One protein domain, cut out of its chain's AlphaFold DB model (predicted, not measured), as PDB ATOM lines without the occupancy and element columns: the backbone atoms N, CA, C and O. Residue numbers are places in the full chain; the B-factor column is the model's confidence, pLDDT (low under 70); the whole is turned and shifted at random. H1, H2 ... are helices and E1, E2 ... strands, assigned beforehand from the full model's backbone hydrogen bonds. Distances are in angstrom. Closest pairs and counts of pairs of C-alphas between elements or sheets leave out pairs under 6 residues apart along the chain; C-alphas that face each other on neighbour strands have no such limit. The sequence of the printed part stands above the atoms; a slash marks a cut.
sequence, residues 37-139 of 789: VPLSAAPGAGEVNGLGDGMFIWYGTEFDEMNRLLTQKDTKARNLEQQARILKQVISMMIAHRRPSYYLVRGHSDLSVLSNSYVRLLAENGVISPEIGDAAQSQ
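AT A GLANCE: This is residues 37 to 139 of the 789 residues of the protein "Transpeptidase domain-containing protein" of uncultured bacterium (UniProt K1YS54). One long helix, H3, runs through the middle of this domain, crossed on one side by both helices of a helical hairpin, H5 and H6, and on the other side by H1 and H2. At one end of the body sits a small strand hairpin, E1 and E2, with E1 between H1 and the short helix H4. The printed part has 103 residues, with the order E1, E2, H1, H2, H3, H4, H5, H6; the two strands are antiparallel and the class is mostly helix. The whole is compact, with a radius of gyration of the C-alphas of 13.5 A and spans of 38 by 26 by 19 A.

HOW THE PARTS SIT: Look first at E1, residues 38 to 42, and E2, residues 46 to 49, an antiparallel hairpin with N 39 and O 48 2.8 A apart and N 46 and O 42 3.0 A apart, both within hydrogen-bond range. Next comes H1, residues 51 to 59; its closest C-alpha to E1 is Gly 54, 6.3 A from that of Leu 39. H2, residues 63 to 70, touches H1 about perpendicular, at 85 degrees, closest at the C-alphas of Gly 52 and Phe 63, 5.7 A apart. Then find H3, residues 80 to 96, the hub, touching five helices. With residues 82 to 87 alone it touches H2, at a steep tilt of 66 degrees, opposite ways; the closest C-alphas, of Leu 69 and Gln 83, are 5.2 A apart. With residues 89 to 94 alone it touches H1, only just about perpendicular at 72 degrees, closest at the C-alphas of Leu 51 and Met 93, 6.9 A apart. H4, residues 100 to 105, only just touches H3, with 3 pairs of C-alphas within 8 A, and only at the corner by their link; of H3, residue 96 alone takes part, and the closest C-alphas, of Ala 96 and Tyr 103, are 5.5 A apart. The C-alphas of Leu 39 in E1 and Pro 100 in H4 are their closest, 5.2 A apart. H5, residues 108 to 124, touches H3 at a steep tilt of 67 degrees, opposite ways, closest at the C-alphas of Ser 92 and Ser 115, 5.3 A apart. H6, residues 130 to 138, forms a helical hairpin with H5 at a shallow tilt of 11 degrees, closest at the C-alphas of Asn 116 and Gln 137, 5.4 A apart. H6 also touches H3, where the C-alphas of Ala 84 and Ala 136 are closest, 4.4 A apart. H1 and H2 are each apart from H5 and H6. Every O i to N i+4 pair is within hydrogen-bond range in H1, H2, H3, H5 and H6; in H4 it is 1 of 2.

IN THESE COORDINATES: Find C-alpha 38 at (194.371, 181.728, 213.813), where E1 begins. H3 runs from C-alpha 80 at (190.848, 153.287, 208.456) over 24.0 A to C-alpha 96, and H5 covers 24.4 A from His 108 to Glu 124. H1 is 11.1 A long, H2 10.6 A, and H6 12.6 A, ending at C-alpha 138 at (195.201, 154.987, 219.361).

THE WHOLE: The two C-alphas farthest apart, of Gly 44 and Gly 126, stand 39.4 A from each other. The printed part has no cut and no long link; look at residues 71 to 79, the short link from H2 to H3, for the nine residues between those helices. Within it, residues 74 to 78 have a pLDDT under 70, while the mean of the printed part is 91.3.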
ATOM      1  N   VAL A  37     190.549 180.900 211.000       91.62
ATOM      2  CA  VAL A  37     190.964 180.608 212.383       91.62
ATOM      3  C   VAL A  37     192.480 180.772 212.577       91.62
ATOM      4  O   VAL A  37     193.249 180.146 211.851       91.62
ATOM      5  N   PRO A  38     192.944 181.542 213.580       93.12
ATOM      6  CA  PRO A  38     194.371 181.728 213.813       93.12
ATOM      7  C   PRO A  38     194.991 180.493 214.481       93.12
ATOM      8  O   PRO A  38     194.549 180.053 215.548       93.12
ATOM      9  N   LEU A  39     196.061 179.965 213.889       95.06
ATOM     10  CA  LEU A  39     196.753 178.738 214.305       95.06
ATOM     11  C   LEU A  39     198.244 178.970 214.598       95.06
ATOM     12  O   LEU A  39     199.073 178.084 214.407       95.06
ATOM     13  N   SER A  40     198.566 180.140 215.165       93.38
ATOM     14  CA  SER A  40     199.922 180.558 215.565       93.38
ATOM     15  C   SER A  40     200.896 180.691 214.391       93.38
ATOM     16  O   SER A  40     200.682 180.169 213.306       93.38
ATOM     17  N   ALA A  41     202.004 181.395 214.617       91.75
ATOM     18  CA  ALA A  41     203.110 181.381 213.675       91.75
ATOM     19  C   ALA A  41     203.916 180.077 213.788       91.75
ATOM     20  O   ALA A  41     204.154 179.591 214.901       91.75
ATOM     21  N   ALA A  42     204.353 179.543 212.647       91.06
ATOM     22  CA  ALA A  42     205.219 178.376 212.535       91.06
ATOM     23  C   ALA A  42     206.624 178.771 212.027       91.06
ATOM     24  O   ALA A  42     206.755 179.714 211.239       91.06
ATOM     25  N   PRO A  43     207.694 178.066 212.448       88.00
ATOM     26  CA  PRO A  43     209.051 178.332 211.971       88.00
ATOM     27  C   PRO A  43     209.155 178.290 210.440       88.00
ATOM     28  O   PRO A  43     208.726 177.328 209.809       88.00
ATOM     29  N   GLY A  44     209.725 179.338 209.841       83.06
ATOM     30  CA  GLY A  44     209.925 179.456 208.390       83.06
ATOM     31  C   GLY A  44     208.670 179.795 207.572       83.06
ATOM     32  O   GLY A  44     208.805 180.428 206.534       83.06
ATOM     33  N   ALA A  45     207.468 179.439 208.039       84.38
ATOM     34  CA  ALA A  45     206.208 179.726 207.340       84.38
ATOM     35  C   ALA A  45     205.519 181.029 207.792       84.38
ATOM     36  O   ALA A  45     204.720 181.594 207.045       84.38
ATOM     37  N   GLY A  46     205.822 181.522 208.997       88.25
ATOM     38  CA  GLY A  46     205.165 182.705 209.555       88.25
ATOM     39  C   GLY A  46     203.766 182.388 210.085       88.25
ATOM     40  O   GLY A  46     203.534 181.290 210.584       88.25
ATOM     41  N   GLU A  47     202.857 183.358 210.036       89.81
ATOM     42  CA  GLU A  47     201.481 183.229 210.531       89.81
ATOM     43  C   GLU A  47     200.699 182.137 209.789       89.81
ATOM     44  O   GLU A  47     200.743 182.040 208.563       89.81
ATOM     45  N   VAL A  48     199.959 181.316 210.531       91.31
ATOM     46  CA  VAL A  48     199.111 180.258 209.972       91.31
ATOM     47  C   VAL A  48     197.662 180.569 210.304       91.31
ATOM     48  O   VAL A  48     197.313 180.683 211.480       91.31
ATOM     49  N   ASN A  49     196.826 180.694 209.274       91.12
ATOM     50  CA  ASN A  49     195.403 180.970 209.413       91.12
ATOM     51  C   ASN A  49     194.611 179.965 208.577       91.12
ATOM     52  O   ASN A  49     194.986 179.666 207.453       91.12
ATOM     53  N   GLY A  50     193.514 179.464 209.131       93.38
ATOM     54  CA  GLY A  50     192.662 178.489 208.468       93.38
ATOM     55  C   GLY A  50     193.107 177.039 208.662       93.38
ATOM     56  O   GLY A  50     194.273 176.723 208.897       93.38
ATOM     57  N   LEU A  51     192.136 176.133 208.595       94.50
ATOM     58  CA  LEU A  51     192.325 174.710 208.853       94.50
ATOM     59  C   LEU A  51     193.194 174.038 207.785       94.50
ATOM     60  O   LEU A  51     194.034 173.222 208.145       94.50
ATOM     61  N   GLY A  52     193.008 174.378 206.505       92.94
ATOM     62  CA  GLY A  52     193.799 173.816 205.404       92.94
ATOM     63  C   GLY A  52     195.292 174.092 205.583       92.94
ATOM     64  O   GLY A  52     196.076 173.154 205.734       92.94
ATOM     65  N   ASP A  53     195.659 175.371 205.697       91.06
ATOM     66  CA  ASP A  53     197.030 175.805 205.986       91.06
ATOM     67  C   ASP A  53     197.543 175.214 207.301       91.06
ATOM     68  O   ASP A  53     198.685 174.770 207.380       91.06
ATOM     69  N   GLY A  54     196.700 175.158 208.335       94.31
ATOM     70  CA  GLY A  54     197.027 174.531 209.614       94.31
ATOM     71  C   GLY A  54     197.463 173.076 209.467       94.31
ATOM     72  O   GLY A  54     198.502 172.680 209.996       94.31
ATOM     73  N   MET A  55     196.690 172.288 208.724       95.50
ATOM     74  CA  MET A  55     196.960 170.875 208.475       95.50
ATOM     75  C   MET A  55     198.219 170.681 207.627       95.50
ATOM     76  O   MET A  55     199.075 169.862 207.978       95.50
ATOM     77  N   PHE A  56     198.391 171.477 206.570       93.50
ATOM     78  CA  PHE A  56     199.597 171.431 205.750       93.50
ATOM     79  C   PHE A  56     200.835 171.825 206.561       93.50
ATOM     80  O   PHE A  56     201.809 171.078 206.611       93.50
ATOM     81  N   ILE A  57     200.803 172.963 207.256       93.56
ATOM     82  CA  ILE A  57     201.974 173.533 207.928       93.56
ATOM     83  C   ILE A  57     202.365 172.729 209.168       93.56
ATOM     84  O   ILE A  57     203.545 172.420 209.326       93.56
ATOM     85  N   TRP A  58     201.415 172.372 210.036       95.06
ATOM     86  CA  TRP A  58     201.726 171.720 211.311       95.06
ATOM     87  C   TRP A  58     201.831 170.202 211.224       95.06
ATOM     88  O   TRP A  58     202.547 169.615 212.034       95.06
ATOM     89  N   TYR A  59     201.155 169.558 210.267       95.00
ATOM     90  CA  TYR A  59     201.140 168.097 210.139       95.00
ATOM     91  C   TYR A  59     201.729 167.563 208.836       95.00
ATOM     92  O   TYR A  59     202.037 166.372 208.767       95.00
ATOM     93  N   GLY A  60     201.935 168.412 207.828       93.19
ATOM     94  CA  GLY A  60     202.352 167.969 206.500       93.19
ATOM     95  C   GLY A  60     201.255 167.244 205.730       93.19
ATOM     96  O   GLY A  60     201.567 166.426 204.870       93.19
ATOM     97  N   THR A  61     199.990 167.504 206.062       93.44
ATOM     98  CA  THR A  61     198.839 166.899 205.393       93.44
ATOM     99  C   THR A  61     198.343 167.818 204.282       93.44
ATOM    100  O   THR A  61     197.894 168.926 204.564       93.44
ATOM    101  N   GLU A  62     198.379 167.340 203.039       92.25
ATOM    102  CA  GLU A  62     197.837 168.061 201.880       92.25
ATOM    103  C   GLU A  62     196.315 168.232 201.969       92.25
ATOM    104  O   GLU A  62     195.598 167.340 202.438       92.25
ATOM    105  N   PHE A  63     195.806 169.367 201.484       90.69
ATOM    106  CA  PHE A  63     194.382 169.710 201.557       90.69
ATOM    107  C   PHE A  63     193.491 168.701 200.816       90.69
ATOM    108  O   PHE A  63     192.471 168.261 201.353       90.69
ATOM    109  N   ASP A  64     193.893 168.282 199.617       91.94
ATOM    110  CA  ASP A  64     193.135 167.309 198.822       91.94
ATOM    111  C   ASP A  64     193.098 165.934 199.489       91.94
ATOM    112  O   ASP A  64     192.054 165.284 199.530       91.94
ATOM    113  N   GLU A  65     194.214 165.512 200.085       91.94
ATOM    114  CA  GLU A  65     194.301 164.239 200.799       91.94
ATOM    115  C   GLU A  65     193.444 164.252 202.070       91.94
ATOM    116  O   GLU A  65     192.716 163.293 202.344       91.94
ATOM    117  N   MET A  66     193.466 165.364 202.812       93.62
ATOM    118  CA  MET A  66     192.585 165.577 203.956       93.62
ATOM    119  C   MET A  66     191.113 165.435 203.543       93.62
ATOM    120  O   MET A  66     190.379 164.653 204.151       93.62
ATOM    121  N   ASN A  67     190.678 166.149 202.500       92.44
ATOM    122  CA  ASN A  67     189.294 166.087 202.026       92.44
ATOM    123  C   ASN A  67     188.926 164.691 201.513       92.44
ATOM    124  O   ASN A  67     187.858 164.170 201.847       92.44
ATOM    125  N   ARG A  68     189.815 164.042 200.754       91.44
ATOM    126  CA  ARG A  68     189.608 162.684 200.243       91.44
ATOM    127  C   ARG A  68     189.396 161.685 201.377       91.44
ATOM    128  O   ARG A  68     188.485 160.871 201.291       91.44
ATOM    129  N   LEU A  69     190.209 161.733 202.434       90.56
ATOM    130  CA  LEU A  69     190.097 160.809 203.568       90.56
ATOM    131  C   LEU A  69     188.872 161.102 204.443       90.56
ATOM    132  O   LEU A  69     188.199 160.170 204.880       90.56
ATOM    133  N   LEU A  70     188.531 162.372 204.674       89.44
ATOM    134  CA  LEU A  70     187.381 162.739 205.512       89.44
ATOM    135  C   LEU A  70     186.024 162.504 204.833       89.44
ATOM    136  O   LEU A  70     185.027 162.314 205.522       89.44
ATOM    137  N   THR A  71     185.970 162.484 203.499       88.31
ATOM    138  CA  THR A  71     184.730 162.240 202.736       88.31
ATOM    139  C   THR A  71     184.446 160.757 202.472       88.31
ATOM    140  O   THR A  71     183.366 160.413 201.981       88.31
ATOM    141  N   GLN A  72     185.372 159.851 202.815       83.38
ATOM    142  CA  GLN A  72     185.173 158.408 202.663       83.38
ATOM    143  C   GLN A  72     184.105 157.887 203.633       83.38
ATOM    144  O   GLN A  72     184.284 157.902 204.848       83.38
ATOM    145  N   LYS A  73     182.998 157.385 203.070       74.44
ATOM    146  CA  LYS A  73     181.887 156.774 203.821       74.44
ATOM    147  C   LYS A  73     182.113 155.302 204.179       74.44
ATOM    148  O   LYS A  73     181.406 154.782 205.031       74.44
ATOM    149  N   ASP A  74     183.046 154.638 203.499       63.88
ATOM    150  CA  ASP A  74     183.238 153.188 203.565       63.88
ATOM    151  C   ASP A  74     184.615 152.880 204.172       63.88
ATOM    152  O   ASP A  74     185.653 152.983 203.507       63.88
ATOM    153  N   THR A  75     184.628 152.546 205.464       60.03
ATOM    154  CA  THR A  75     185.807 152.196 206.268       60.03
ATOM    155  C   THR A  75     186.334 150.814 205.892       60.03
ATOM    156  O   THR A  75     186.356 149.883 206.697       60.03
ATOM    157  N   LYS A  76     186.778 150.631 204.646       62.03
ATOM    158  CA  LYS A  76     187.579 149.451 204.306       62.03
ATOM    159  C   LYS A  76     188.883 149.527 205.102       62.03
ATOM    160  O   LYS A  76     189.550 150.562 205.089       62.03
ATOM    161  N   ALA A  77     189.268 148.420 205.747       61.28
ATOM    162  CA  ALA A  77     190.417 148.327 206.662       61.28
ATOM    163  C   ALA A  77     191.716 148.970 206.131       61.28
ATOM    164  O   ALA A  77     192.534 149.450 206.905       61.28
ATOM    165  N   ARG A  78     191.881 149.035 204.803       67.62
ATOM    166  CA  ARG A  78     193.062 149.582 204.129       67.62
ATOM    167  C   ARG A  78     193.350 151.064 204.427       67.62
ATOM    168  O   ARG A  78     194.520 151.425 204.410       67.62
ATOM    169  N   ASN A  79     192.336 151.892 204.713       79.56
ATOM    170  CA  ASN A  79     192.512 153.337 204.959       79.56
ATOM    171  C   ASN A  79     192.016 153.811 206.339       79.56
ATOM    172  O   ASN A  79     192.139 154.997 206.640       79.56
ATOM    173  N   LEU A  80     191.464 152.920 207.173       87.44
ATOM    174  CA  LEU A  80     190.848 153.287 208.456       87.44
ATOM    175  C   LEU A  80     191.816 154.066 209.359       87.44
ATOM    176  O   LEU A  80     191.462 155.113 209.890       87.44
ATOM    177  N   GLU A  81     193.058 153.597 209.482       89.38
ATOM    178  CA  GLU A  81     194.077 154.255 210.308       89.38
ATOM    179  C   GLU A  81     194.450 155.648 209.786       89.38
ATOM    180  O   GLU A  81     194.608 156.587 210.568       89.38
ATOM    181  N   GLN A  82     194.552 155.806 208.463       89.81
ATOM    182  CA  GLN A  82     194.860 157.093 207.834       89.81
ATOM    183  C   GLN A  82     193.714 158.085 208.042       89.81
ATOM    184  O   GLN A  82     193.947 159.215 208.468       89.81
ATOM    185  N   GLN A  83     192.475 157.648 207.810       91.00
ATOM    186  CA  GLN A  83     191.279 158.455 208.040       91.00
ATOM    187  C   GLN A  83     191.172 158.879 209.509       91.00
ATOM    188  O   GLN A  83     190.965 160.057 209.802       91.00
ATOM    189  N   ALA A  84     191.385 157.945 210.435       92.75
ATOM    190  CA  ALA A  84     191.362 158.196 211.867       92.75
ATOM    191  C   ALA A  84     192.456 159.182 212.317       92.75
ATOM    192  O   ALA A  84     192.192 160.087 213.114       92.75
ATOM    193  N   ARG A  85     193.673 159.061 211.766       93.81
ATOM    194  CA  ARG A  85     194.772 160.005 212.009       93.81
ATOM    195  C   ARG A  85     194.416 161.414 211.537       93.81
ATOM    196  O   ARG A  85     194.561 162.354 212.318       93.81
ATOM    197  N   ILE A  86     193.939 161.567 210.299       94.56
ATOM    198  CA  ILE A  86     193.559 162.879 209.751       94.56
ATOM    199  C   ILE A  86     192.403 163.488 210.547       94.56
ATOM    200  O   ILE A  86     192.465 164.662 210.910       94.56
ATOM    201  N   LEU A  87     191.385 162.697 210.893       94.25
ATOM    202  CA  LEU A  87     190.272 163.151 211.725       94.25
ATOM    203  C   LEU A  87     190.766 163.691 213.074       94.25
ATOM    204  O   LEU A  87     190.389 164.794 213.480       94.25
ATOM    205  N   LYS A  88     191.645 162.948 213.759       96.00
ATOM    206  CA  LYS A  88     192.219 163.385 215.037       96.00
ATOM    207  C   LYS A  88     193.051 164.661 214.888       96.00
ATOM    208  O   LYS A  88     192.953 165.546 215.741       96.00
ATOM    209  N   GLN A  89     193.826 164.788 213.812       96.00
ATOM    210  CA  GLN A  89     194.579 166.004 213.498       96.00
ATOM    211  C   GLN A  89     193.649 167.210 213.270       96.00
ATOM    212  O   GLN A  89     193.867 168.259 213.878       96.00
ATOM    213  N   VAL A  90     192.551 167.062 212.521       95.62
ATOM    214  CA  VAL A  90     191.560 168.139 212.329       95.62
ATOM    215  C   VAL A  90     190.920 168.560 213.652       95.62
ATOM    216  O   VAL A  90     190.888 169.749 213.973       95.62
ATOM    217  N   ILE A  91     190.477 167.598 214.470       95.69
ATOM    218  CA  ILE A  91     189.924 167.877 215.807       95.69
ATOM    219  C   ILE A  91     190.947 168.637 216.654       95.69
ATOM    220  O   ILE A  91     190.605 169.604 217.333       95.69
ATOM    221  N   SER A  92     192.216 168.229 216.602       96.81
ATOM    222  CA  SER A  92     193.280 168.907 217.335       96.81
ATOM    223  C   SER A  92     193.493 170.353 216.870       96.81
ATOM    224  O   SER A  92     193.628 171.225 217.723       96.81
ATOM    225  N   MET A  93     193.409 170.671 215.572       96.00
ATOM    226  CA  MET A  93     193.496 172.064 215.103       96.00
ATOM    227  C   MET A  93     192.311 172.906 215.577       96.00
ATOM    228  O   MET A  93     192.496 174.022 216.070       96.00
ATOM    229  N   MET A  94     191.104 172.339 215.544       94.62
ATOM    230  CA  MET A  94     189.906 172.999 216.070       94.62
ATOM    231  C   MET A  94     189.967 173.216 217.590       94.62
ATOM    232  O   MET A  94     189.362 174.147 218.106       94.62
ATOM    233  N   ILE A  95     190.707 172.405 218.343       95.38
ATOM    234  CA  ILE A  95     190.949 172.662 219.772       95.38
ATOM    235  C   ILE A  95     192.057 173.704 219.949       95.38
ATOM    236  O   ILE A  95     191.941 174.606 220.788       95.38
ATOM    237  N   ALA A  96     193.121 173.594 219.151       95.62
ATOM    238  CA  ALA A  96     194.306 174.431 219.242       95.62
ATOM    239  C   ALA A  96     193.976 175.918 219.080       95.62
ATOM    240  O   ALA A  96     194.549 176.721 219.817       95.62
ATOM    241  N   HIS A  97     192.996 176.281 218.237       91.88
ATOM    242  CA  HIS A  97     192.572 177.676 218.020       91.88
ATOM    243  C   HIS A  97     192.292 178.449 219.328       91.88
ATOM    244  O   HIS A  97     192.356 179.678 219.354       91.88
ATOM    245  N   ARG A  98     191.939 177.762 220.426       93.50
ATOM    246  CA  ARG A  98     191.637 178.395 221.723       93.50
ATOM    247  C   ARG A  98     192.875 179.000 222.382       93.50
ATOM    248  O   ARG A  98     192.772 180.009 223.073       93.50
ATOM    249  N   ARG A  99     194.032 178.346 222.229       95.25
ATOM    250  CA  ARG A  99     195.345 178.774 222.748       95.25
ATOM    251  C   ARG A  99     196.444 178.304 221.778       95.25
ATOM    252  O   ARG A  99     197.247 177.443 222.147       95.25
ATOM    253  N   PRO A 100     196.485 178.839 220.547       93.88
ATOM    254  CA  PRO A 100     197.215 178.221 219.441       93.88
ATOM    255  C   PRO A 100     198.718 178.161 219.711       93.88
ATOM    256  O   PRO A 100     199.319 177.097 219.599       93.88
ATOM    257  N   SER A 101     199.312 179.243 220.221       92.69
ATOM    258  CA  SER A 101     200.739 179.264 220.566       92.69
ATOM    259  C   SER A 101     201.111 178.301 221.696       92.69
ATOM    260  O   SER A 101     202.237 177.824 221.745       92.69
ATOM    261  N   TYR A 102     200.190 177.992 222.616       94.94
ATOM    262  CA  TYR A 102     200.457 176.986 223.643       94.94
ATOM    263  C   TYR A 102     200.444 175.588 223.029       94.94
ATOM    264  O   TYR A 102     201.450 174.883 223.090       94.94
ATOM    265  N   TYR A 103     199.315 175.212 222.426       95.88
ATOM    266  CA  TYR A 103     199.069 173.842 221.991       95.88
ATOM    267  C   TYR A 103     199.959 173.407 220.827       95.88
ATOM    268  O   TYR A 103     200.360 172.251 220.799       95.88
ATOM    269  N   LEU A 104     200.296 174.312 219.904       94.38
ATOM    270  CA  LEU A 104     201.035 173.969 218.681       94.38
ATOM    271  C   LEU A 104     202.554 174.057 218.844       94.38
ATOM    272  O   LEU A 104     203.280 173.390 218.114       94.38
ATOM    273  N   VAL A 105     203.046 174.830 219.817       90.69
ATOM    274  CA  VAL A 105     204.494 175.009 220.026       90.69
ATOM    275  C   VAL A 105     205.039 174.091 221.118       90.69
ATOM    276  O   VAL A 105     206.127 173.546 220.959       90.69
ATOM    277  N   ARG A 106     204.322 173.932 222.241       90.88
ATOM    278  CA  ARG A 106     204.840 173.200 223.418       90.88
ATOM    279  C   ARG A 106     203.858 172.236 224.082       90.88
ATOM    280  O   ARG A 106     204.288 171.308 224.751       90.88
ATOM    281  N   GLY A 107     202.553 172.447 223.926       93.62
ATOM    282  CA  GLY A 107     201.492 171.706 224.614       93.62
ATOM    283  C   GLY A 107     200.965 170.489 223.849       93.62
ATOM    284  O   GLY A 107     199.766 170.219 223.920       93.62
ATOM    285  N   HIS A 108     201.809 169.779 223.089       94.19
ATOM    286  CA  HIS A 108     201.374 168.677 222.214       94.19
ATOM    287  C   HIS A 108     200.729 167.511 222.978       94.19
ATOM    288  O   HIS A 108     199.757 166.926 222.496       94.19
ATOM    289  N   SER A 109     201.230 167.189 224.176       94.06
ATOM    290  CA  SER A 109     200.666 166.142 225.043       94.06
ATOM    291  C   SER A 109     199.242 166.477 225.477       94.06
ATOM    292  O   SER A 109     198.329 165.670 225.301       94.06
ATOM    293  N   ASP A 110     199.042 167.694 225.980       95.88
ATOM    294  CA  ASP A 110     197.748 168.177 226.461       95.88
ATOM    295  C   ASP A 110     196.743 168.242 225.315       95.88
ATOM    296  O   ASP A 110     195.584 167.850 225.466       95.88
ATOM    297  N   LEU A 111     197.204 168.689 224.143       96.75
ATOM    298  CA  LEU A 111     196.396 168.712 222.936       96.75
ATOM    299  C   LEU A 111     195.938 167.300 222.549       96.75
ATOM    300  O   LEU A 111     194.760 167.109 222.276       96.75
ATOM    301  N   SER A 112     196.824 166.298 222.599       95.75
ATOM    302  CA  SER A 112     196.472 164.900 222.308       95.75
ATOM    303  C   SER A 112     195.409 164.347 223.269       95.75
ATOM    304  O   SER A 112     194.459 163.692 222.831       95.75
ATOM    305  N   VAL A 113     195.519 164.654 224.569       96.06
ATOM    306  CA  VAL A 113     194.532 164.248 225.590       96.06
ATOM    307  C   VAL A 113     193.164 164.880 225.323       96.06
ATOM    308  O   VAL A 113     192.135 164.193 225.358       96.06
ATOM    309  N   LEU A 114     193.139 166.180 225.018       96.69
ATOM    310  CA  LEU A 114     191.907 166.884 224.672       96.69
ATOM    311  C   LEU A 114     191.301 166.331 223.381       96.69
ATOM    312  O   LEU A 114     190.113 166.019 223.363       96.69
ATOM    313  N   SER A 115     192.105 166.128 222.335       97.06
ATOM    314  CA  SER A 115     191.652 165.538 221.073       97.06
ATOM    315  C   SER A 115     191.006 164.173 221.281       97.06
ATOM    316  O   SER A 115     189.906 163.958 220.786       97.06
ATOM    317  N   ASN A 116     191.613 163.287 222.075       97.00
ATOM    318  CA  ASN A 116     191.021 161.984 222.398       97.00
ATOM    319  C   ASN A 116     189.684 162.105 223.138       97.00
ATOM    320  O   ASN A 116     188.775 161.316 222.901       97.00
ATOM    321  N   SER A 117     189.543 163.109 224.004       96.75
ATOM    322  CA  SER A 117     188.282 163.366 224.707       96.75
ATOM    323  C   SER A 117     187.176 163.811 223.747       96.75
ATOM    324  O   SER A 117     186.057 163.319 223.841       96.75
ATOM    325  N   TYR A 118     187.491 164.675 222.777       96.50
ATOM    326  CA  TYR A 118     186.536 165.082 221.741       96.50
ATOM    327  C   TYR A 118     186.216 163.957 220.748       96.50
ATOM    328  O   TYR A 118     185.065 163.832 220.347       96.50
ATOM    329  N   VAL A 119     187.189 163.113 220.389       96.56
ATOM    330  CA  VAL A 119     186.951 161.919 219.555       96.56
ATOM    331  C   VAL A 119     185.925 160.994 220.214       96.56
ATOM    332  O   VAL A 119     184.973 160.595 219.549       96.56
ATOM    333  N   ARG A 120     186.060 160.714 221.522       96.31
ATOM    334  CA  ARG A 120     185.068 159.916 222.265       96.31
ATOM    335  C   ARG A 120     183.680 160.535 222.216       96.31
ATOM    336  O   ARG A 120     182.735 159.854 221.842       96.31
ATOM    337  N   LEU A 121     183.572 161.835 222.501       96.81
ATOM    338  CA  LEU A 121     182.288 162.539 222.461       96.81
ATOM    339  C   LEU A 121     181.636 162.480 221.072       96.81
ATOM    340  O   LEU A 121     180.425 162.303 220.973       96.81
ATOM    341  N   LEU A 122     182.416 162.613 219.995       95.44
ATOM    342  CA  LEU A 122     181.891 162.520 218.630       95.44
ATOM    343  C   LEU A 122     181.401 161.106 218.294       95.44
ATOM    344  O   LEU A 122     180.375 160.979 217.628       95.44
ATOM    345  N   ALA A 123     182.097 160.066 218.760       93.44
ATOM    346  CA  ALA A 123     181.677 158.678 218.570       93.44
ATOM    347  C   ALA A 123     180.418 158.347 219.392       93.44
ATOM    348  O   ALA A 123     179.455 157.811 218.852       93.44
ATOM    349  N   GLU A 124     180.378 158.746 220.667       95.50
ATOM    350  CA  GLU A 124     179.228 158.552 221.566       95.50
ATOM    351  C   GLU A 124     177.948 159.226 221.046       95.50
ATOM    352  O   GLU A 124     176.852 158.709 221.241       95.50
ATOM    353  N   ASN A 125     178.080 160.361 220.351       96.25
ATOM    354  CA  ASN A 125     176.956 161.089 219.754       96.25
ATOM    355  C   ASN A 125     176.679 160.695 218.290       96.25
ATOM    356  O   ASN A 125     175.873 161.347 217.625       96.25
ATOM    357  N   GLY A 126     177.341 159.657 217.766       91.88
ATOM    358  CA  GLY A 126     177.102 159.128 216.421       91.88
ATOM    359  C   GLY A 126     177.533 160.045 215.270       91.88
ATOM    360  O   GLY A 126     177.083 159.857 214.143       91.88
ATOM    361  N   VAL A 127     178.391 161.039 215.528       92.31
ATOM    362  CA  VAL A 127     178.948 161.916 214.479       92.31
ATOM    363  C   VAL A 127     180.012 161.180 213.660       92.31
ATOM    364  O   VAL A 127     180.153 161.424 212.463       92.31
ATOM    365  N   ILE A 128     180.750 160.271 214.301       91.12
ATOM    366  CA  ILE A 128     181.721 159.365 213.673       91.12
ATOM    367  C   ILE A 128     181.421 157.924 214.090       91.12
ATOM    368  O   ILE A 128     180.798 157.706 215.130       91.12
ATOM    369  N   SER A 129     181.862 156.939 213.302       90.44
ATOM    370  CA  SER A 129     181.657 155.532 213.660       90.44
ATOM    371  C   SER A 129     182.528 155.124 214.862       90.44
ATOM    372  O   SER A 129     183.617 155.691 215.042       90.44
ATOM    373  N   PRO A 130     182.098 154.138 215.669       90.81
ATOM    374  CA  PRO A 130     182.903 153.610 216.770       90.81
ATOM    375  C   PRO A 130     184.291 153.135 216.321       90.81
ATOM    376  O   PRO A 130     185.284 153.446 216.968       90.81
ATOM    377  N   GLU A 131     184.386 152.477 215.162       90.44
ATOM    378  CA  GLU A 131     185.642 151.947 214.620       90.44
ATOM    379  C   GLU A 131     186.645 153.063 214.300       90.44
ATOM    380  O   GLU A 131     187.834 152.943 214.602       90.44
ATOM    381  N   ILE A 132     186.175 154.177 213.721       90.94
ATOM    382  CA  ILE A 132     187.008 155.363 213.482       90.94
ATOM    383  C   ILE A 132     187.399 156.010 214.814       90.94
ATOM    384  O   ILE A 132     188.539 156.448 214.963       90.94
ATOM    385  N   GLY A 133     186.477 156.079 215.778       93.12
ATOM    386  CA  GLY A 133     186.730 156.633 217.107       93.12
ATOM    387  C   GLY A 133     187.824 155.876 217.866       93.12
ATOM    388  O   GLY A 133     188.748 156.495 218.402       93.12
ATOM    389  N   ASP A 134     187.765 154.547 217.868       92.81
ATOM    390  CA  ASP A 134     188.755 153.677 218.507       92.81
ATOM    391  C   ASP A 134     190.113 153.761 217.803       92.81
ATOM    392  O   ASP A 134     191.153 153.956 218.445       92.81
ATOM    393  N   ALA A 135     190.110 153.718 216.466       93.06
ATOM    394  CA  ALA A 135     191.319 153.912 215.678       93.06
ATOM    395  C   ALA A 135     191.940 155.293 215.951       93.06
ATOM    396  O   ALA A 135     193.138 155.390 216.199       93.06
ATOM    397  N   ALA A 136     191.149 156.366 216.000       94.06
ATOM    398  CA  ALA A 136     191.658 157.723 216.197       94.06
ATOM    399  C   ALA A 136     192.273 157.901 217.590       94.06
ATOM    400  O   ALA A 136     193.309 158.551 217.728       94.06
ATOM    401  N   GLN A 137     191.689 157.285 218.621       94.06
ATOM    402  CA  GLN A 137     192.222 157.358 219.981       94.06
ATOM    403  C   GLN A 137     193.613 156.729 220.124       94.06
ATOM    404  O   GLN A 137     194.421 157.244 220.907       94.06
ATOM    405  N   SER A 138     193.900 155.670 219.358       91.94
ATOM    406  CA  SER A 138     195.201 154.987 219.361       91.94
ATOM    407  C   SER A 138     196.278 155.700 218.531       91.94
ATOM    408  O   SER A 138     197.467 155.530 218.798       91.94
ATOM    409  N   GLN A 139     195.895 156.558 217.579       90.44
ATOM    410  CA  GLN A 139     196.839 157.322 216.757       90.44
ATOM    411  C   GLN A 139     197.472 158.482 217.545       90.44
ATOM    412  O   GLN A 139     196.747 159.308 218.101       90.44
TER     413      GLN A 139